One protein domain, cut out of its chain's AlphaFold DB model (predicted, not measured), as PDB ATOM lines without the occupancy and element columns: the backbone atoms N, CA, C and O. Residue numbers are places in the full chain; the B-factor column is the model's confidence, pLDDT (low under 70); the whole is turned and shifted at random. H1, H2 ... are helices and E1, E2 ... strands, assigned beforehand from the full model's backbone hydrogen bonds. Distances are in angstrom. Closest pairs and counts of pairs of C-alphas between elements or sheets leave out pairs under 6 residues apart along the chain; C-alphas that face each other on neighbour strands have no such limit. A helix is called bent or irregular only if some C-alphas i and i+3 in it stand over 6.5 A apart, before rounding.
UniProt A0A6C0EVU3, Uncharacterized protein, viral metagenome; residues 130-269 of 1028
ATOM      1  N   PHE A 130      45.283  36.464 -50.116       91.69
ATOM      2  CA  PHE A 130      45.223  37.377 -51.257       91.69
ATOM      3  C   PHE A 130      45.369  36.627 -52.588       91.69
ATOM      4  O   PHE A 130      46.169  35.703 -52.722       91.69
ATOM      5  N   GLY A 131      44.582  37.044 -53.578       87.50
ATOM      6  CA  GLY A 131      44.808  36.711 -54.981       87.50
ATOM      7  C   GLY A 131      45.806  37.680 -55.617       87.50
ATOM      8  O   GLY A 131      46.292  38.606 -54.972       87.50
ATOM      9  N   THR A 132      46.106  37.485 -56.900       89.88
ATOM     10  CA  THR A 132      47.048  38.344 -57.632       89.88
ATOM     11  C   THR A 132      46.464  39.746 -57.840       89.88
ATOM     12  O   THR A 132      45.443  39.872 -58.525       89.88
ATOM     13  N   PRO A 133      47.087  40.812 -57.301       90.62
ATOM     14  CA  PRO A 133      46.650  42.170 -57.578       90.62
ATOM     15  C   PRO A 133      46.799  42.508 -59.062       90.62
ATOM     16  O   PRO A 133      47.756  42.087 -59.707       90.62
ATOM     17  N   THR A 134      45.865  43.280 -59.609       89.25
ATOM     18  CA  THR A 134      45.951  43.783 -60.987       89.25
ATOM     19  C   THR A 134      45.817  45.296 -60.990       89.25
ATOM     20  O   THR A 134      44.860  45.828 -60.430       89.25
ATOM     21  N   SER A 135      46.738  45.989 -61.654       84.31
ATOM     22  CA  SER A 135      46.746  47.451 -61.731       84.31
ATOM     23  C   SER A 135      46.346  47.937 -63.122       84.31
ATOM     24  O   SER A 135      46.799  47.431 -64.146       84.31
ATOM     25  N   THR A 136      45.495  48.956 -63.154       81.12
ATOM     26  CA  THR A 136      45.131  49.732 -64.346       81.12
ATOM     27  C   THR A 136      45.531  51.193 -64.134       81.12
ATOM     28  O   THR A 136      46.115  51.545 -63.108       81.12
ATOM     29  N   SER A 137      45.207  52.076 -65.079       71.19
ATOM     30  CA  SER A 137      45.474  53.512 -64.936       71.19
ATOM     31  C   SER A 137      44.604  54.192 -63.872       71.19
ATOM     32  O   SER A 137      44.946  55.281 -63.415       71.19
ATOM     33  N   ARG A 138      43.484  53.565 -63.482       76.00
ATOM     34  CA  ARG A 138      42.487  54.135 -62.556       76.00
ATOM     35  C   ARG A 138      42.317  53.351 -61.260       76.00
ATOM     36  O   ARG A 138      42.030  53.941 -60.226       76.00
ATOM     37  N   TYR A 139      42.490  52.035 -61.319       85.88
ATOM     38  CA  TYR A 139      42.174  51.121 -60.223       85.88
ATOM     39  C   TYR A 139      43.296  50.106 -60.000       85.88
ATOM     40  O   TYR A 139      43.845  49.576 -60.968       85.88
ATOM     41  N   ILE A 140      43.568  49.790 -58.736       89.38
ATOM     42  CA  ILE A 140      44.354  48.630 -58.309       89.38
ATOM     43  C   ILE A 140      43.384  47.663 -57.640       89.38
ATOM     44  O   ILE A 140      42.823  47.963 -56.586       89.38
ATOM     45  N   TYR A 141      43.167  46.522 -58.281       92.12
ATOM     46  CA  TYR A 141      42.246  45.477 -57.855       92.12
ATOM     47  C   TYR A 141      42.988  44.469 -56.991       92.12
ATOM     48  O   TYR A 141      43.971  43.886 -57.441       92.12
ATOM     49  N   ILE A 142      42.524  44.257 -55.762       93.19
ATOM     50  CA  ILE A 142      43.207  43.429 -54.763       93.19
ATOM     51  C   ILE A 142      42.207  42.394 -54.247       93.19
ATOM     52  O   ILE A 142      41.483  42.661 -53.282       93.19
ATOM     53  N   PRO A 143      42.070  41.253 -54.946       93.00
ATOM     54  CA  PRO A 143      41.125  40.212 -54.565       93.00
ATOM     55  C   PRO A 143      41.672  39.381 -53.403       93.00
ATOM     56  O   PRO A 143      42.884  39.252 -53.235       93.00
ATOM     57  N   TRP A 144      40.791  38.748 -52.633       90.56
ATOM     58  CA  TRP A 144      41.159  37.678 -51.706       90.56
ATOM     59  C   TRP A 144      40.055  36.626 -51.595       90.56
ATOM     60  O   TRP A 144      38.920  36.813 -52.045       90.56
ATOM     61  N   THR A 145      40.393  35.495 -50.984       86.81
ATOM     62  CA  THR A 145      39.427  34.443 -50.648       86.81
ATOM     63  C   THR A 145      39.032  34.561 -49.184       86.81
ATOM     64  O   THR A 145      39.889  34.687 -48.310       86.81
ATOM     65  N   TYR A 146      37.727  34.547 -48.909       86.19
ATOM     66  CA  TYR A 146      37.224  34.589 -47.538       86.19
ATOM     67  C   TYR A 146      37.531  33.260 -46.821       86.19
ATOM     68  O   TYR A 146      37.303  32.210 -47.427       86.19
ATOM     69  N   PRO A 147      38.015  33.272 -45.565       81.12
ATOM     70  CA  PRO A 147      38.316  32.056 -44.818       81.12
ATOM     71  C   PRO A 147      37.105  31.135 -44.705       81.12
ATOM     72  O   PRO A 147      35.975  31.585 -44.496       81.12
ATOM     73  N   GLU A 148      37.333  29.828 -44.794       79.31
ATOM     74  CA  GLU A 148      36.272  28.869 -44.513       79.31
ATOM     75  C   GLU A 148      35.850  28.969 -43.044       79.31
ATOM     76  O   GLU A 148      36.669  28.920 -42.126       79.31
ATOM     77  N   GLN A 149      34.543  29.112 -42.829       75.00
ATOM     78  CA  GLN A 149      33.928  29.085 -41.511       75.00
ATOM     79  C   GLN A 149      32.934  27.930 -41.446       75.00
ATOM     80  O   GLN A 149      32.051  27.815 -42.302       75.00
ATOM     81  N   ILE A 150      33.053  27.110 -40.407       70.00
ATOM     82  CA  ILE A 150      32.114  26.040 -40.074       70.00
ATOM     83  C   ILE A 150      31.043  26.569 -39.117       70.00
ATOM     84  O   ILE A 150      31.330  27.377 -38.237       70.00
ATOM     85  N   ILE A 151      29.798  26.123 -39.285       69.44
ATOM     86  CA  ILE A 151      28.687  26.491 -38.396       69.44
ATOM     87  C   ILE A 151      28.604  25.461 -37.268       69.44
ATOM     88  O   ILE A 151      28.467  24.267 -37.534       69.44
ATOM     89  N   ILE A 152      28.660  25.916 -36.016       63.38
ATOM     90  CA  ILE A 152      28.419  25.105 -34.818       63.38
ATOM     91  C   ILE A 152      27.322  25.800 -34.003       63.38
ATOM     92  O   ILE A 152      27.547  26.856 -33.412       63.38
ATOM     93  N   GLY A 153      26.119  25.217 -33.991       68.12
ATOM     94  CA  GLY A 153      24.925  25.902 -33.479       68.12
ATOM     95  C   GLY A 153      24.594  27.131 -34.333       68.12
ATOM     96  O   GLY A 153      24.551  27.021 -35.555       68.12
ATOM     97  N   ASP A 154      24.427  28.291 -33.694       65.62
ATOM     98  CA  ASP A 154      24.174  29.580 -34.365       65.62
ATOM     99  C   ASP A 154      25.455  30.410 -34.601       65.62
ATOM    100  O   ASP A 154      25.390  31.569 -35.016       65.62
ATOM    101  N   THR A 155      26.634  29.834 -34.339       63.59
ATOM    102  CA  THR A 155      27.923  30.542 -34.378       63.59
ATOM    103  C   THR A 155      28.830  29.980 -35.469       63.59
ATOM    104  O   THR A 155      28.968  28.765 -35.618       63.59
ATOM    105  N   TYR A 156      29.509  30.861 -36.206       73.19
ATOM    106  CA  TYR A 156      30.602  30.470 -37.097       73.19
ATOM    107  C   TYR A 156      31.922  30.352 -36.344       73.19
ATOM    108  O   TYR A 156      32.292  31.266 -35.607       73.19
ATOM    109  N   LEU A 157      32.662  29.271 -36.592       71.19
ATOM    110  CA  LEU A 157      34.056  29.121 -36.189       71.19
ATOM    111  C   LEU A 157      34.962  28.986 -37.426       71.19
ATOM    112  O   LEU A 157      34.602  28.261 -38.352       71.19
ATOM    113  N   PRO A 158      36.133  29.643 -37.455       75.62
ATOM    114  CA  PRO A 158      36.613  30.616 -36.473       75.62
ATOM    115  C   PRO A 158      35.713  31.858 -36.460       75.62
ATOM    116  O   PRO A 158      35.236  32.308 -37.503       75.62
ATOM    117  N   TYR A 159      35.426  32.372 -35.263       77.19
ATOM    118  CA  TYR A 159      34.557  33.535 -35.117       77.19
ATOM    119  C   TYR A 159      35.281  34.765 -35.660       77.19
ATOM    120  O   TYR A 159      36.413  35.018 -35.267       77.19
ATOM    121  N   ILE A 160      34.632  35.511 -36.552       83.38
ATOM    122  CA  ILE A 160      35.147  36.749 -37.146       83.38
ATOM    123  C   ILE A 160      34.137  37.843 -36.806       83.38
ATOM    124  O   ILE A 160      32.962  37.695 -37.134       83.38
ATOM    125  N   ASN A 161      34.565  38.924 -36.150       82.38
ATOM    126  CA  ASN A 161      33.686  40.059 -35.825       82.38
ATOM    127  C   ASN A 161      34.008  41.327 -36.612       82.38
ATOM    128  O   ASN A 161      33.132  42.182 -36.768       82.38
ATOM    129  N   SER A 162      35.230  41.454 -37.120       85.94
ATOM    130  CA  SER A 162      35.618  42.607 -37.910       85.94
ATOM    131  C   SER A 162      36.733  42.283 -38.893       85.94
ATOM    132  O   SER A 162      37.407  41.255 -38.809       85.94
ATOM    133  N   PHE A 163      36.873  43.174 -39.862       88.50
ATOM    134  CA  PHE A 163      37.913  43.172 -40.873       88.50
ATOM    135  C   PHE A 163      38.660  44.498 -40.795       88.50
ATOM    136  O   PHE A 163      38.031  45.563 -40.745       88.50
ATOM    137  N   THR A 164      39.986  44.433 -40.830       90.06
ATOM    138  CA  THR A 164      40.844  45.612 -40.920       90.06
ATOM    139  C   THR A 164      41.786  45.467 -42.103       90.06
ATOM    140  O   THR A 164      42.401  44.421 -42.284       90.06
ATOM    141  N   ALA A 165      41.923  46.535 -42.886       91.00
ATOM    142  CA  ALA A 165      42.939  46.639 -43.922       91.00
ATOM    143  C   ALA A 165      43.627  48.001 -43.876       91.00
ATOM    144  O   ALA A 165      42.990  49.038 -43.664       91.00
ATOM    145  N   TYR A 166      44.929  47.989 -44.114       90.62
ATOM    146  CA  TYR A 166      45.755  49.168 -44.297       90.62
ATOM    147  C   TYR A 166      46.667  48.992 -45.504       90.62
ATOM    148  O   TYR A 166      46.958  47.875 -45.933       90.62
ATOM    149  N   TYR A 167      47.116  50.109 -46.057       87.88
ATOM    150  CA  TYR A 167      48.109  50.118 -47.116       87.88
ATOM    151  C   TYR A 167      49.320  50.947 -46.701       87.88
ATOM    152  O   TYR A 167      49.224  51.876 -45.893       87.88
ATOM    153  N   THR A 168      50.456  50.606 -47.291       83.50
ATOM    154  CA  THR A 168      51.713  51.332 -47.165       83.50
ATOM    155  C   THR A 168      52.270  51.554 -48.565       83.50
ATOM    156  O   THR A 168      52.542  50.598 -49.294       83.50
ATOM    157  N   ILE A 169      52.436  52.822 -48.940       75.38
ATOM    158  CA  ILE A 169      53.080  53.255 -50.188       75.38
ATOM    159  C   ILE A 169      54.305  54.104 -49.843       75.38
ATOM    160  O   ILE A 169      54.249  54.909 -48.913       75.38
ATOM    161  N   HIS A 170      55.405  53.910 -50.580       63.38
ATOM    162  CA  HIS A 170      56.648  54.694 -50.471       63.38
ATOM    163  C   HIS A 170      57.165  54.896 -49.035       63.38
ATOM    164  O   HIS A 170      57.264  56.034 -48.597       63.38
ATOM    165  N   ASP A 171      57.471  53.811 -48.310       54.41
ATOM    166  CA  ASP A 171      58.210  53.750 -47.024       54.41
ATOM    167  C   ASP A 171      57.824  54.721 -45.875       54.41
ATOM    168  O   ASP A 171      58.492  54.722 -44.840       54.41
ATOM    169  N   ILE A 172      56.776  55.553 -45.995       52.38
ATOM    170  CA  ILE A 172      56.632  56.747 -45.135       52.38
ATOM    171  C   ILE A 172      55.282  56.840 -44.389       52.38
ATOM    172  O   ILE A 172      55.209  57.559 -43.395       52.38
ATOM    173  N   SER A 173      54.225  56.083 -44.719       60.50
ATOM    174  CA  SER A 173      53.048  55.998 -43.819       60.50
ATOM    175  C   SER A 173      52.151  54.781 -44.055       60.50
ATOM    176  O   SER A 173      51.931  54.373 -45.194       60.50
ATOM    177  N   THR A 174      51.626  54.219 -42.961       69.25
ATOM    178  CA  THR A 174      50.585  53.181 -42.962       69.25
ATOM    179  C   THR A 174      49.226  53.844 -42.773       69.25
ATOM    180  O   THR A 174      48.964  54.401 -41.707       69.25
ATOM    181  N   ASN A 175      48.355  53.764 -43.779       77.31
ATOM    182  CA  ASN A 175      47.023  54.370 -43.750       77.31
ATOM    183  C   ASN A 175      45.940  53.290 -43.715       77.31
ATOM    184  O   ASN A 175      46.023  52.274 -44.407       77.31
ATOM    185  N   ILE A 176      44.916  53.500 -42.887       79.88
ATOM    186  CA  ILE A 176      43.802  52.561 -42.735       79.88
ATOM    187  C   ILE A 176      42.854  52.737 -43.923       79.88
ATOM    188  O   ILE A 176      42.238  53.790 -44.078       79.88
ATOM    189  N   ILE A 177      42.695  51.678 -44.715       79.44
ATOM    190  CA  ILE A 177      41.725  51.614 -45.815       79.44
ATOM    191  C   ILE A 177      40.316  51.472 -45.240       79.44
ATOM    192  O   ILE A 177      39.380  52.162 -45.637       79.44
ATOM    193  N   LEU A 178      40.164  50.541 -44.297       84.38
ATOM    194  CA  LEU A 178      38.873  50.102 -43.791       84.38
ATOM    195  C   LEU A 178      39.037  49.443 -42.418       84.38
ATOM    196  O   LEU A 178      39.926  48.616 -42.218       84.38
ATOM    197  N   ARG A 179      38.118  49.766 -41.501       84.12
ATOM    198  CA  ARG A 179      37.767  48.956 -40.325       84.12
ATOM    199  C   ARG A 179      36.262  48.714 -40.350       84.12
ATOM    200  O   ARG A 179      35.491  49.640 -40.112       84.12
ATOM    201  N   GLY A 180      35.850  47.501 -40.701       80.81
ATOM    202  CA  GLY A 180      34.448  47.151 -40.935       80.81
ATOM    203  C   GLY A 180      33.966  46.036 -40.015       80.81
ATOM    204  O   GLY A 180      34.693  45.079 -39.765       80.81
ATOM    205  N   SER A 181      32.726  46.138 -39.539       78.94
ATOM    206  CA  SER A 181      32.012  45.066 -38.830       78.94
ATOM    207  C   SER A 181      30.596  44.923 -39.398       78.94
ATOM    208  O   SER A 181      30.082  45.852 -40.019       78.94
ATOM    209  N   GLY A 182      29.971  43.758 -39.214       75.69
ATOM    210  CA  GLY A 182      28.630  43.466 -39.737       75.69
ATOM    211  C   GLY A 182      28.613  42.724 -41.080       75.69
ATOM    212  O   GLY A 182      29.647  42.507 -41.714       75.69
ATOM    213  N   SER A 183      27.414  42.320 -41.507       72.88
ATOM    214  CA  SER A 183      27.184  41.367 -42.611       72.88
ATOM    215  C   SER A 183      27.613  41.843 -44.002       72.88
ATOM    216  O   SER A 183      27.658  41.032 -44.926       72.88
ATOM    217  N   ASP A 184      27.893  43.140 -44.156       74.19
ATOM    218  CA  ASP A 184      28.414  43.731 -45.395       74.19
ATOM    219  C   ASP A 184      29.931  43.555 -45.549       74.19
ATOM    220  O   ASP A 184      30.447  43.602 -46.665       74.19
ATOM    221  N   TYR A 185      30.650  43.338 -44.443       81.38
ATOM    222  CA  TYR A 185      32.113  43.236 -44.419       81.38
ATOM    223  C   TYR A 185      32.600  41.815 -44.135       81.38
ATOM    224  O   TYR A 185      33.636  41.387 -44.640       81.38
ATOM    225  N   ILE A 186      31.844  41.077 -43.328       81.88
ATOM    226  CA  ILE A 186      32.158  39.720 -42.885       81.88
ATOM    227  C   ILE A 186      30.935  38.825 -43.068       81.88
ATOM    228  O   ILE A 186      29.802  39.302 -43.149       81.88
ATOM    229  N   LYS A 187      31.153  37.516 -43.171       77.19
ATOM    230  CA  LYS A 187      30.081  36.558 -43.425       77.19
ATOM    231  C   LYS A 187      29.104  36.527 -42.246       77.19
ATOM    232  O   LYS A 187      29.469  36.179 -41.127       77.19
ATOM    233  N   GLY A 188      27.853  36.910 -42.505       65.12
ATOM    234  CA  GLY A 188      26.755  36.809 -41.542       65.12
ATOM    235  C   GLY A 188      26.147  35.399 -41.492       65.12
ATOM    236  O   GLY A 188      26.334  34.616 -42.434       65.12
ATOM    237  N   PRO A 189      25.444  35.020 -40.401       59.34
ATOM    238  CA  PRO A 189      24.713  33.749 -40.334       59.34
ATOM    239  C   PRO A 189      23.759  33.655 -41.528       59.34
ATOM    240  O   PRO A 189      23.179  34.677 -41.905       59.34
ATOM    241  N   PRO A 190      23.621  32.483 -42.178       54.09
ATOM    242  CA  PRO A 190      22.820  32.385 -43.382       54.09
ATOM    243  C   PRO A 190      21.357  32.566 -42.978       54.09
ATOM    244  O   PRO A 190      20.723  31.639 -42.475       54.09
ATOM    245  N   SER A 191      20.796  33.756 -43.188       50.12
ATOM    246  CA  SER A 191      19.349  33.934 -43.138       50.12
ATOM    247  C   SER A 191      18.781  33.353 -44.432       50.12
ATOM    248  O   SER A 191      18.582  34.036 -45.430       50.12
ATOM    249  N   THR A 192      18.540  32.041 -44.410       48.22
ATOM    250  CA  THR A 192      17.981  31.219 -45.499       48.22
ATOM    251  C   THR A 192      18.920  30.966 -46.691       48.22
ATOM    252  O   THR A 192      19.708  31.806 -47.116       48.22
ATOM    253  N   SER A 193      18.858  29.745 -47.222       45.25
ATOM    254  CA  SER A 193      19.879  29.088 -48.054       45.25
ATOM    255  C   SER A 193      20.078  29.620 -49.484       45.25
ATOM    256  O   SER A 193      20.662  28.908 -50.288       45.25
ATOM    257  N   ASN A 194      19.623  30.832 -49.823       45.25
ATOM    258  CA  ASN A 194      19.683  31.378 -51.192       45.25
ATOM    259  C   ASN A 194      20.171  32.842 -51.279       45.25
ATOM    260  O   ASN A 194      19.997  33.484 -52.313       45.25
ATOM    261  N   GLN A 195      20.767  33.401 -50.222       49.84
ATOM    262  CA  GLN A 195      21.328  34.757 -50.278       49.84
ATOM    263  C   GLN A 195      22.718  34.743 -50.955       49.84
ATOM    264  O   GLN A 195      23.581  33.964 -50.534       49.84
ATOM    265  N   PRO A 196      22.971  35.577 -51.986       52.81
ATOM    266  CA  PRO A 196      24.312  35.756 -52.544       52.81
ATOM    267  C   PRO A 196      25.269  36.294 -51.470       52.81
ATOM    268  O   PRO A 196      24.848  37.018 -50.570       52.81
ATOM    269  N   GLN A 197      26.554  35.923 -51.543       60.38
ATOM    270  CA  GLN A 197      27.566  36.285 -50.541       60.38
ATOM    271  C   GLN A 197      27.567  37.802 -50.279       60.38
ATOM    272  O   GLN A 197      27.894  38.593 -51.159       60.38
ATOM    273  N   THR A 198      27.184  38.217 -49.069       68.75
ATOM    274  CA  THR A 198      27.059  39.638 -48.708       68.75
ATOM    275  C   THR A 198      28.350  40.239 -48.151       68.75
ATOM    276  O   THR A 198      28.354  41.405 -47.796       68.75
ATOM    277  N   TYR A 199      29.454  39.511 -48.064       82.94
ATOM    278  CA  TYR A 199      30.694  40.021 -47.470       82.94
ATOM    279  C   TYR A 199      31.696  40.461 -48.537       82.94
ATOM    280  O   TYR A 199      31.671  39.968 -49.665       82.94
ATOM    281  N   ILE A 200      32.598  41.380 -48.184       88.56
ATOM    282  CA  ILE A 200      33.647  41.816 -49.108       88.56
ATOM    283  C   ILE A 200      34.718  40.732 -49.303       88.56
ATOM    284  O   ILE A 200      35.140  40.063 -48.358       88.56
ATOM    285  N   THR A 201      35.170  40.574 -50.545       88.81
ATOM    286  CA  THR A 201      36.242  39.647 -50.965       88.81
ATOM    287  C   THR A 201      37.301  40.344 -51.822       88.81
ATOM    288  O   THR A 201      38.035  39.710 -52.578       88.81
ATOM    289  N   GLY A 202      37.356  41.674 -51.744       90.19
ATOM    290  CA  GLY A 202      38.302  42.486 -52.492       90.19
ATOM    291  C   GLY A 202      38.331  43.941 -52.029       90.19
ATOM    292  O   GLY A 202      37.351  44.461 -51.486       90.19
ATOM    293  N   ILE A 203      39.455  44.605 -52.281       92.44
ATOM    294  CA  ILE A 203      39.635  46.055 -52.158       92.44
ATOM    295  C   ILE A 203      40.012  46.588 -53.536       92.44
ATOM    296  O   ILE A 203      40.757  45.950 -54.279       92.44
ATOM    297  N   ILE A 204      39.489  47.762 -53.871       92.19
ATOM    298  CA  ILE A 204      39.916  48.532 -55.032       92.19
ATOM    299  C   ILE A 204      40.506  49.840 -54.524       92.19
ATOM    300  O   ILE A 204      39.787  50.649 -53.942       92.19
ATOM    301  N   LEU A 205      41.794  50.063 -54.768       90.31
ATOM    302  CA  LEU A 205      42.395  51.383 -54.584       90.31
ATOM    303  C   LEU A 205      42.165  52.194 -55.858       90.31
ATOM    304  O   LEU A 205      42.451  51.705 -56.951       90.31
ATOM    305  N   THR A 206      41.663  53.419 -55.739       85.12
ATOM    306  CA  THR A 206      41.429  54.306 -56.888       85.12
ATOM    307  C   THR A 206      42.182  55.618 -56.730       85.12
ATOM    308  O   THR A 206      42.251  56.184 -55.640       85.12
ATOM    309  N   ASN A 207      42.745  56.112 -57.833       70.69
ATOM    310  CA  ASN A 207      43.322  57.455 -57.919       70.69
ATOM    311  C   ASN A 207      42.312  58.490 -58.455       70.69
ATOM    312  O   ASN A 207      42.689  59.627 -58.734       70.69
ATOM    313  N   VAL A 208      41.039  58.103 -58.611       73.62
ATOM    314  CA  VAL A 208      39.977  58.935 -59.186       73.62
ATOM    315  C   VAL A 208      39.107  59.554 -58.075       73.62
ATOM    316  O   VAL A 208      38.388  58.818 -57.402       73.62
ATOM    317  N   PRO A 209      39.088  60.896 -57.921       64.12
ATOM    318  CA  PRO A 209      38.365  61.591 -56.844       64.12
ATOM    319  C   PRO A 209      36.852  61.436 -56.826       64.12
ATOM    320  O   PRO A 209      36.225  61.624 -55.789       64.12
ATOM    321  N   SER A 210      36.251  61.184 -57.988       65.31
ATOM    322  CA  SER A 210      34.798  61.106 -58.136       65.31
ATOM    323  C   SER A 210      34.210  59.776 -57.668       65.31
ATOM    324  O   SER A 210      32.990  59.641 -57.629       65.31
ATOM    325  N   GLU A 211      35.048  58.793 -57.347       74.25
ATOM    326  CA  GLU A 211      34.603  57.502 -56.835       74.25
ATOM    327  C   GLU A 211      34.328  57.601 -55.335       74.25
ATOM    328  O   GLU A 211      35.144  58.098 -54.560       74.25
ATOM    329  N   SER A 212      33.156  57.132 -54.917       75.12
ATOM    330  CA  SER A 212      32.767  57.173 -53.507       75.12
ATOM    331  C   SER A 212      33.368  55.993 -52.744       75.12
ATOM    332  O   SER A 212      33.260  54.846 -53.176       75.12
ATOM    333  N   ASN A 213      33.980  56.271 -51.585       84.94
ATOM    334  CA  ASN A 213      34.454  55.218 -50.690       84.94
ATOM    335  C   ASN A 213      33.266  54.399 -50.194       84.94
ATOM    336  O   ASN A 213      32.311  54.953 -49.645       84.94
ATOM    337  N   GLY A 214      33.324  53.081 -50.354       87.94
ATOM    338  CA  GLY A 214      32.193  52.242 -49.986       87.94
ATOM    339  C   GLY A 214      32.230  50.836 -50.556       87.94
ATOM    340  O   GLY A 214      33.069  50.482 -51.382       87.94
ATOM    341  N   VAL A 215      31.282  50.026 -50.086       87.81
ATOM    342  CA  VAL A 215      31.080  48.656 -50.561       87.81
ATOM    343  C   VAL A 215      30.242  48.678 -51.837       87.81
ATOM    344  O   VAL A 215      29.126  49.193 -51.839       87.81
ATOM    345  N   THR A 216      30.741  48.064 -52.904       89.62
ATOM    346  CA  THR A 216      30.041  47.934 -54.190       89.62
ATOM    347  C   THR A 216      30.326  46.576 -54.837       89.62
ATOM    348  O   THR A 216      31.186  45.826 -54.376       89.62
ATOM    349  N   TRP A 217      29.590  46.239 -55.893       88.38
ATOM    350  CA  TRP A 217      29.864  45.077 -56.735       88.38
ATOM    351  C   TRP A 217      30.663  45.514 -57.959       88.38
ATOM    352  O   TRP A 217      30.176  46.311 -58.757       88.38
ATOM    353  N   MET A 218      31.871  44.977 -58.125       88.56
ATOM    354  CA  MET A 218      32.758  45.300 -59.246       88.56
ATOM    355  C   MET A 218      33.305  44.031 -59.884       88.56
ATOM    356  O   MET A 218      33.632  43.064 -59.196       88.56
ATOM    357  N   LEU A 219      33.431  44.050 -61.208       90.56
ATOM    358  CA  LEU A 219      34.105  42.992 -61.950       90.56
ATOM    359  C   LEU A 219      35.617  43.208 -61.861       90.56
ATOM    360  O   LEU A 219      36.120  44.251 -62.284       90.56
ATOM    361  N   PHE A 220      36.329  42.246 -61.279       91.12
ATOM    362  CA  PHE A 220      37.786  42.283 -61.209       91.12
ATOM    363  C   PHE A 220      38.362  41.804 -62.553       91.12
ATOM    364  O   PHE A 220      37.750  40.963 -63.217       91.12
ATOM    365  N   PRO A 221      39.519  42.328 -62.994       85.69
ATOM    366  CA  PRO A 221      40.154  41.869 -64.224       85.69
ATOM    367  C   PRO A 221      40.418  40.357 -64.190       85.69
ATOM    368  O   PRO A 221      40.940  39.846 -63.203       85.69
ATOM    369  N   ASN A 222      40.112  39.665 -65.292       79.94
ATOM    370  CA  ASN A 222      40.259  38.208 -65.461       79.94
ATOM    371  C   ASN A 222      39.287  37.333 -64.646       79.94
ATOM    372  O   ASN A 222      39.530  36.136 -64.500       79.94
ATOM    373  N   GLU A 223      38.186  37.897 -64.149       83.44
ATOM    374  CA  GLU A 223      37.102  37.139 -63.521       83.44
ATOM    375  C   GLU A 223      35.798  37.270 -64.315       83.44
ATOM    376  O   GLU A 223      35.523  38.315 -64.902       83.44
ATOM    377  N   ASP A 224      34.974  36.218 -64.301       81.81
ATOM    378  CA  ASP A 224      33.681  36.187 -65.003       81.81
ATOM    379  C   ASP A 224      32.503  36.655 -64.125       81.81
ATOM    380  O   ASP A 224      31.378  36.816 -64.601       81.81
ATOM    381  N   THR A 225      32.735  36.873 -62.826       83.12
ATOM    382  CA  THR A 225      31.704  37.248 -61.849       83.12
ATOM    383  C   THR A 225      32.146  38.433 -61.003       83.12
ATOM    384  O   THR A 225      33.243  38.418 -60.451       83.12
ATOM    385  N   SER A 226      31.276  39.434 -60.842       85.75
ATOM    386  CA  SER A 226      31.554  40.579 -59.971       85.75
ATOM    387  C   SER A 226      31.749  40.148 -58.518       85.75
ATOM    388  O   SER A 226      30.962  39.368 -57.980       85.75
ATOM    389  N   ARG A 227      32.752  40.722 -57.856       87.56
ATOM    390  CA  ARG A 227      32.983  40.584 -56.417       87.56
ATOM    391  C   ARG A 227      32.358  41.743 -55.668       87.56
ATOM    392  O   ARG A 227      32.379  42.882 -56.137       87.56
ATOM    393  N   ARG A 228      31.867  41.470 -54.461       87.75
ATOM    394  CA  ARG A 228      31.575  42.528 -53.497       87.75
ATOM    395  C   ARG A 228      32.911  43.019 -52.940       87.75
ATOM    396  O   ARG A 228      33.664  42.236 -52.362       87.75
ATOM    397  N   CYS A 229      33.234  44.287 -53.147       90.12
ATOM    398  CA  CYS A 229      34.519  44.872 -52.779       90.12
ATOM    399  C   CYS A 229      34.347  46.256 -52.156       90.12
ATOM    400  O   CYS A 229      33.314  46.901 -52.330       90.12
ATOM    401  N   TYR A 230      35.378  46.727 -51.463       91.56
ATOM    402  CA  TYR A 230      35.435  48.092 -50.952       91.56
ATOM    403  C   TYR A 230      36.279  48.971 -51.884       91.56
ATOM    404  O   TYR A 230      37.464  48.692 -52.070       91.56
ATOM    405  N   ILE A 231      35.681  50.004 -52.483       92.06
ATOM    406  CA  ILE A 231      36.425  51.038 -53.215       92.06
ATOM    407  C   ILE A 231      36.966  52.034 -52.196       92.06
ATOM    408  O   ILE A 231      36.220  52.531 -51.351       92.06
ATOM    409  N   TYR A 232      38.260  52.315 -52.288       90.06
ATOM    410  CA  TYR A 232      38.963  53.258 -51.440       90.06
ATOM    411  C   TYR A 232      39.768  54.247 -52.279       90.06
ATOM    412  O   TYR A 232      40.729  53.898 -52.966       90.06
ATOM    413  N   TYR A 233      39.350  55.497 -52.195       82.19
ATOM    414  CA  TYR A 233      40.042  56.679 -52.647       82.19
ATOM    415  C   TYR A 233      40.660  57.384 -51.438       82.19
ATOM    416  O   TYR A 233      39.979  57.684 -50.451       82.19
ATOM    417  N   GLU A 234      41.944  57.703 -51.554       77.06
ATOM    418  CA  GLU A 234      42.638  58.623 -50.665       77.06
ATOM    419  C   GLU A 234      43.524  59.546 -51.499       77.06
ATOM    420  O   GLU A 234      44.128  59.083 -52.475       77.06
ATOM    421  N   PRO A 235      43.660  60.829 -51.107       63.38
ATOM    422  CA  PRO A 235      44.476  61.771 -51.833       63.38
ATOM    423  C   PRO A 235      45.859  61.284 -52.227       63.38
ATOM    424  O   PRO A 235      46.274  61.483 -53.358       63.38
ATOM    425  N   LEU A 236      46.560  60.588 -51.339       68.88
ATOM    426  CA  LEU A 236      47.950  60.194 -51.562       68.88
ATOM    427  C   LEU A 236      48.124  59.042 -52.564       68.88
ATOM    428  O   LEU A 236      49.233  58.843 -53.056       68.88
ATOM    429  N   LEU A 237      47.058  58.318 -52.930       75.12
ATOM    430  CA  LEU A 237      47.154  57.184 -53.856       75.12
ATOM    431  C   LEU A 237      47.604  57.594 -55.265       75.12
ATOM    432  O   LEU A 237      48.222  56.791 -55.953       75.12
ATOM    433  N   HIS A 238      47.391  58.840 -55.703       63.72
ATOM    434  CA  HIS A 238      47.887  59.283 -57.016       63.72
ATOM    435  C   HIS A 238      49.430  59.238 -57.130       63.72
ATOM    436  O   HIS A 238      49.957  59.029 -58.226       63.72
ATOM    437  N   LEU A 239      50.151  59.362 -56.003       62.62
ATOM    438  CA  LEU A 239      51.616  59.237 -55.926       62.62
ATOM    439  C   LEU A 239      52.093  57.789 -56.121       62.62
ATOM    440  O   LEU A 239      53.284  57.536 -56.317       62.62
ATOM    441  N   PHE A 240      51.176  56.826 -56.068       74.19
ATOM    442  CA  PHE A 240      51.454  55.410 -56.243       74.19
ATOM    443  C   PHE A 240      51.371  54.992 -57.720       74.19
ATOM    444  O   PHE A 240      50.678  54.044 -58.073       74.19
ATOM    445  N   SER A 241      52.039  55.727 -58.612       64.31
ATOM    446  CA  SER A 241      52.024  55.493 -60.064       64.31
ATOM    447  C   SER A 241      53.437  55.424 -60.660       64.31
ATOM    448  O   SER A 241      54.369  56.063 -60.171       64.31
ATOM    449  N   GLY A 242      53.604  54.643 -61.734       56.22
ATOM    450  CA  GLY A 242      54.863  54.523 -62.486       56.22
ATOM    451  C   GLY A 242      55.607  53.195 -62.308       56.22
ATOM    452  O   GLY A 242      55.372  52.444 -61.368       56.22
ATOM    453  N   ALA A 243      56.539  52.920 -63.230       47.91
ATOM    454  CA  ALA A 243      57.170  51.606 -63.437       47.91
ATOM    455  C   ALA A 243      57.971  51.031 -62.246       47.91
ATOM    456  O   ALA A 243      58.348  49.867 -62.292       47.91
ATOM    457  N   ASN A 244      58.222  51.826 -61.198       54.47
ATOM    458  CA  ASN A 244      58.996  51.430 -60.014       54.47
ATOM    459  C   ASN A 244      58.233  51.640 -58.690       54.47
ATOM    460  O   ASN A 244      58.837  51.550 -57.623       54.47
ATOM    461  N   ALA A 245      56.940  51.983 -58.727       67.50
ATOM    462  CA  ALA A 245      56.158  52.177 -57.509       67.50
ATOM    463  C   ALA A 245      55.715  50.814 -56.951       67.50
ATOM    464  O   ALA A 245      54.852  50.160 -57.532       67.50
ATOM    465  N   SER A 246      56.294  50.401 -55.821       75.94
ATOM    466  CA  SER A 246      55.894  49.204 -55.070       75.94
ATOM    467  C   SER A 246      55.337  49.587 -53.704       75.94
ATOM    468  O   SER A 246      55.902  50.435 -53.011       75.94
ATOM    469  N   GLY A 247      54.230  48.968 -53.315       84.62
ATOM    470  CA  GLY A 247      53.583  49.166 -52.023       84.62
ATOM    471  C   GLY A 247      53.178  47.833 -51.416       84.62
ATOM    472  O   GLY A 247      53.423  46.767 -51.982       84.62
ATOM    473  N   SER A 248      52.532  47.881 -50.259       87.75
ATOM    474  CA  SER A 248      51.918  46.698 -49.666       87.75
ATOM    475  C   SER A 248      50.540  47.012 -49.105       87.75
ATOM    476  O   SER A 248      50.294  48.107 -48.602       87.75
ATOM    477  N   ILE A 249      49.637  46.043 -49.196       90.00
ATOM    478  CA  ILE A 249      48.436  45.985 -48.371       90.00
ATOM    479  C   ILE A 249      48.682  44.978 -47.274       90.00
ATOM    480  O   ILE A 249      49.164  43.883 -47.541       90.00
ATOM    481  N   THR A 250      48.285  45.328 -46.060       90.00
ATOM    482  CA  THR A 250      48.107  44.348 -44.999       90.00
ATOM    483  C   THR A 250      46.650  44.318 -44.592       90.00
ATOM    484  O   THR A 250      46.022  45.367 -44.417       90.00
ATOM    485  N   ALA A 251      46.098  43.126 -44.443       90.62
ATOM    486  CA  ALA A 251      44.754  42.962 -43.928       90.62
ATOM    487  C   ALA A 251      44.669  41.737 -43.025       90.62
ATOM    488  O   ALA A 251      45.426  40.775 -43.181       90.62
ATOM    489  N   PHE A 252      43.702  41.767 -42.114       89.19
ATOM    490  CA  PHE A 252      43.407  40.672 -41.205       89.19
ATOM    491  C   PHE A 252      41.936  40.671 -40.791       89.19
ATOM    492  O   PHE A 252      41.244  41.698 -40.785       89.19
ATOM    493  N   TYR A 253      41.471  39.486 -40.415       87.50
ATOM    494  CA  TYR A 253      40.227  39.309 -39.681       87.50
ATOM    495  C   TYR A 253      40.532  39.262 -38.192       87.50
ATOM    496  O   TYR A 253      41.493  38.615 -37.782       87.50
ATOM    497  N   SER A 254      39.683  39.890 -37.387       84.44
ATOM    498  CA  SER A 254      39.813  39.852 -35.934       84.44
ATOM    499  C   SER A 254      38.581  39.249 -35.267       84.44
ATOM    500  O   SER A 254      37.510  39.072 -35.865       84.44
ATOM    501  N   ASN A 255      38.772  38.874 -34.008       80.75
ATOM    502  CA  ASN A 255      37.747  38.335 -33.128       80.75
ATOM    503  C   ASN A 255      37.904  38.933 -31.717       80.75
ATOM    504  O   ASN A 255      38.656  39.882 -31.511       80.75
ATOM    505  N   TYR A 256      37.185  38.415 -30.716       74.56
ATOM    506  CA  TYR A 256      37.280  38.943 -29.346       74.56
ATOM    507  C   TYR A 256      38.576  38.554 -28.602       74.56
ATOM    508  O   TYR A 256      38.763  39.000 -27.472       74.56
ATOM    509  N   SER A 257      39.458  37.738 -29.196       64.06
ATOM    510  CA  SER A 257      40.687  37.244 -28.552       64.06
ATOM    511  C   SER A 257      41.836  38.262 -28.532       64.06
ATOM    512  O   SER A 257      42.804  38.060 -27.805       64.06
ATOM    513  N   GLY A 258      41.724  39.371 -29.278       59.69
ATOM    514  CA  GLY A 258      42.717  40.455 -29.296       59.69
ATOM    515  C   GLY A 258      44.046  40.114 -29.983       59.69
ATOM    516  O   GLY A 258      44.965  40.929 -29.930       59.69
ATOM    517  N   TYR A 259      44.154  38.935 -30.603       68.81
ATOM    518  CA  TYR A 259      45.268  38.541 -31.463       68.81
ATOM    519  C   TYR A 259      44.819  38.581 -32.924       68.81
ATOM    520  O   TYR A 259      43.745  38.070 -33.247       68.81
ATOM    521  N   ASP A 260      45.665  39.151 -33.779       75.25
ATOM    522  CA  ASP A 260      45.419  39.332 -35.207       75.25
ATOM    523  C   ASP A 260      46.469  38.572 -36.026       75.25
ATOM    524  O   ASP A 260      47.617  38.398 -35.607       75.25
ATOM    525  N   ASN A 261      46.031  38.081 -37.178       80.88
ATOM    526  CA  ASN A 261      46.771  37.203 -38.070       80.88
ATOM    527  C   ASN A 261      46.935  37.945 -39.409       80.88
ATOM    528  O   ASN A 261      46.116  37.842 -40.328       80.88
ATOM    529  N   ASP A 262      47.945  38.817 -39.437       83.81
ATOM    530  CA  ASP A 262      48.180  39.790 -40.505       83.81
ATOM    531  C   ASP A 262      48.749  39.124 -41.758       83.81
ATOM    532  O   ASP A 262      49.826  38.527 -41.730       83.81
ATOM    533  N   CYS A 263      48.074  39.300 -42.897       88.25
ATOM    534  CA  CYS A 263      48.629  38.941 -44.197       88.25
ATOM    535  C   CYS A 263      49.057  40.193 -44.957       88.25
ATOM    536  O   CYS A 263      48.277  41.140 -45.058       88.25
ATOM    537  N   VAL A 264      50.261  40.176 -45.535       89.06
ATOM    538  CA  VAL A 264      50.818  41.272 -46.340       89.06
ATOM    539  C   VAL A 264      50.915  40.846 -47.807       89.06
ATOM    540  O   VAL A 264      51.538  39.834 -48.120       89.06
ATOM    541  N   GLN A 265      50.358  41.646 -48.713       90.94
ATOM    542  CA  GLN A 265      50.444  41.478 -50.163       90.94
ATOM    543  C   GLN A 265      51.152  42.675 -50.790       90.94
ATOM    544  O   GLN A 265      50.739  43.820 -50.600       90.94
ATOM    545  N   THR A 266      52.193  42.420 -51.583       88.19
ATOM    546  CA  THR A 266      52.824  43.456 -52.412       88.19
ATOM    547  C   THR A 266      51.880  43.862 -53.537       88.19
ATOM    548  O   THR A 266      51.270  43.005 -54.180       88.19
ATOM    549  N   ILE A 267      51.773  45.163 -53.772       88.00
ATOM    550  CA  ILE A 267      50.998  45.747 -54.863       88.00
ATOM    551  C   ILE A 267      51.911  46.594 -55.743       88.00
ATOM    552  O   ILE A 267      52.836  47.237 -55.240       88.00
ATOM    553  N   ASP A 268      51.621  46.603 -57.040       83.06
ATOM    554  CA  ASP A 268      52.257  47.494 -58.007       83.06
ATOM    555  C   ASP A 268      51.436  48.777 -58.152       83.06
ATOM    556  O   ASP A 268      50.205  48.766 -58.023       83.06
ATOM    557  N   GLY A 269      52.113  49.884 -58.450       77.69
ATOM    558  CA  GLY A 269      51.474  51.167 -58.715       77.69
ATOM    559  C   GLY A 269      50.489  51.144 -59.890       77.69
ATOM    560  O   GLY A 269      50.423  50.198 -60.678       77.69
TER     561      GLY A 269
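What this domain is: This is residues 130 to 269 of the 1028 residues of an uncharacterized protein of viral metagenome (UniProt A0A6C0EVU3). Two strongly twisted four-stranded sheets lie face to face as a sandwich, their strands crossed at 45 degrees, with the small hairpin E2 and E3 reaching out at one end of the long axis and the short helix H1 at the other end. The printed part has 140 residues, with ten named strands and one named helix in the order E1 to E8, H1, E9, E10. One sheet runs E5, E4, E9, E10, antiparallel throughout; the other runs E1, E6, E8, E7 and is mixed. The class is mostly strand, though under half of the residues, 67 of 140, are in named elements. The whole is compact, with a radius of gyration of the C-alphas of 15.6 A and spans of 50 by 34 by 24 A.

Where its parts are: In the first sheet are E5, residues 173 to 181, 24.2 A long; E4, residues 162 to 169, 23.9 A; E9, residues 246 to 254, 26.7 A; and E10, residues 263 to 268, 16.6 A, with C-alpha 268 at (52.257, 47.494, -58.007). In the second are E1, residues 139 to 145, 19.4 A, beginning with C-alpha 139 at (42.174, 51.121, -60.223); E6, residues 202 to 206, 13.0 A; E8, residues 227 to 233, 18.0 A; and E7, residues 214 to 218, 11.6 A. E2 is residues 150 to 152, E3 is residues 155 to 157, and H1 is residues 235 to 239, only just irregular, with C-alphas 235 and 238 6.7 A apart.

How they stand to each other: E4 and E9 are antiparallel inner strands, with N 168 and O 248 2.8 A apart. E5 and E4 form a hairpin, with N 163 and O 180 at 2.9 A; E9 and E10 form another, with N 265 and O 249 at 2.8 A. In the other sheet E6 and E8 are parallel at 31 degrees, with N 232 and O 204 at 2.8 A. E1 is antiparallel to E6, with N 140 and O 205 at 2.8 A, and E7 to E8, with N 229 and O 216 at 2.8 A. Between the sheets, the closest C-alphas of E5 and E8 are those of Ile 177 and Tyr 232, 6.5 A apart. H1 only grazes both sheets; 0 of 1 O i to N i+4 pairs and 1 of 2 O i to N i+3 pairs are within hydrogen-bond range. In the hairpin E2 and E3, N 150 and O 157 are 2.8 A apart.

The domain as a whole: The two C-alphas farthest apart, Gly 153 and Ala 243, are 51.0 A apart. The printed part has no cut. The link E5 to E6, residues 182 to 201, is long. Mean pLDDT of the printed part is 77.9; 35 residues are under 70, among them 188 to 198 and 241 to 245.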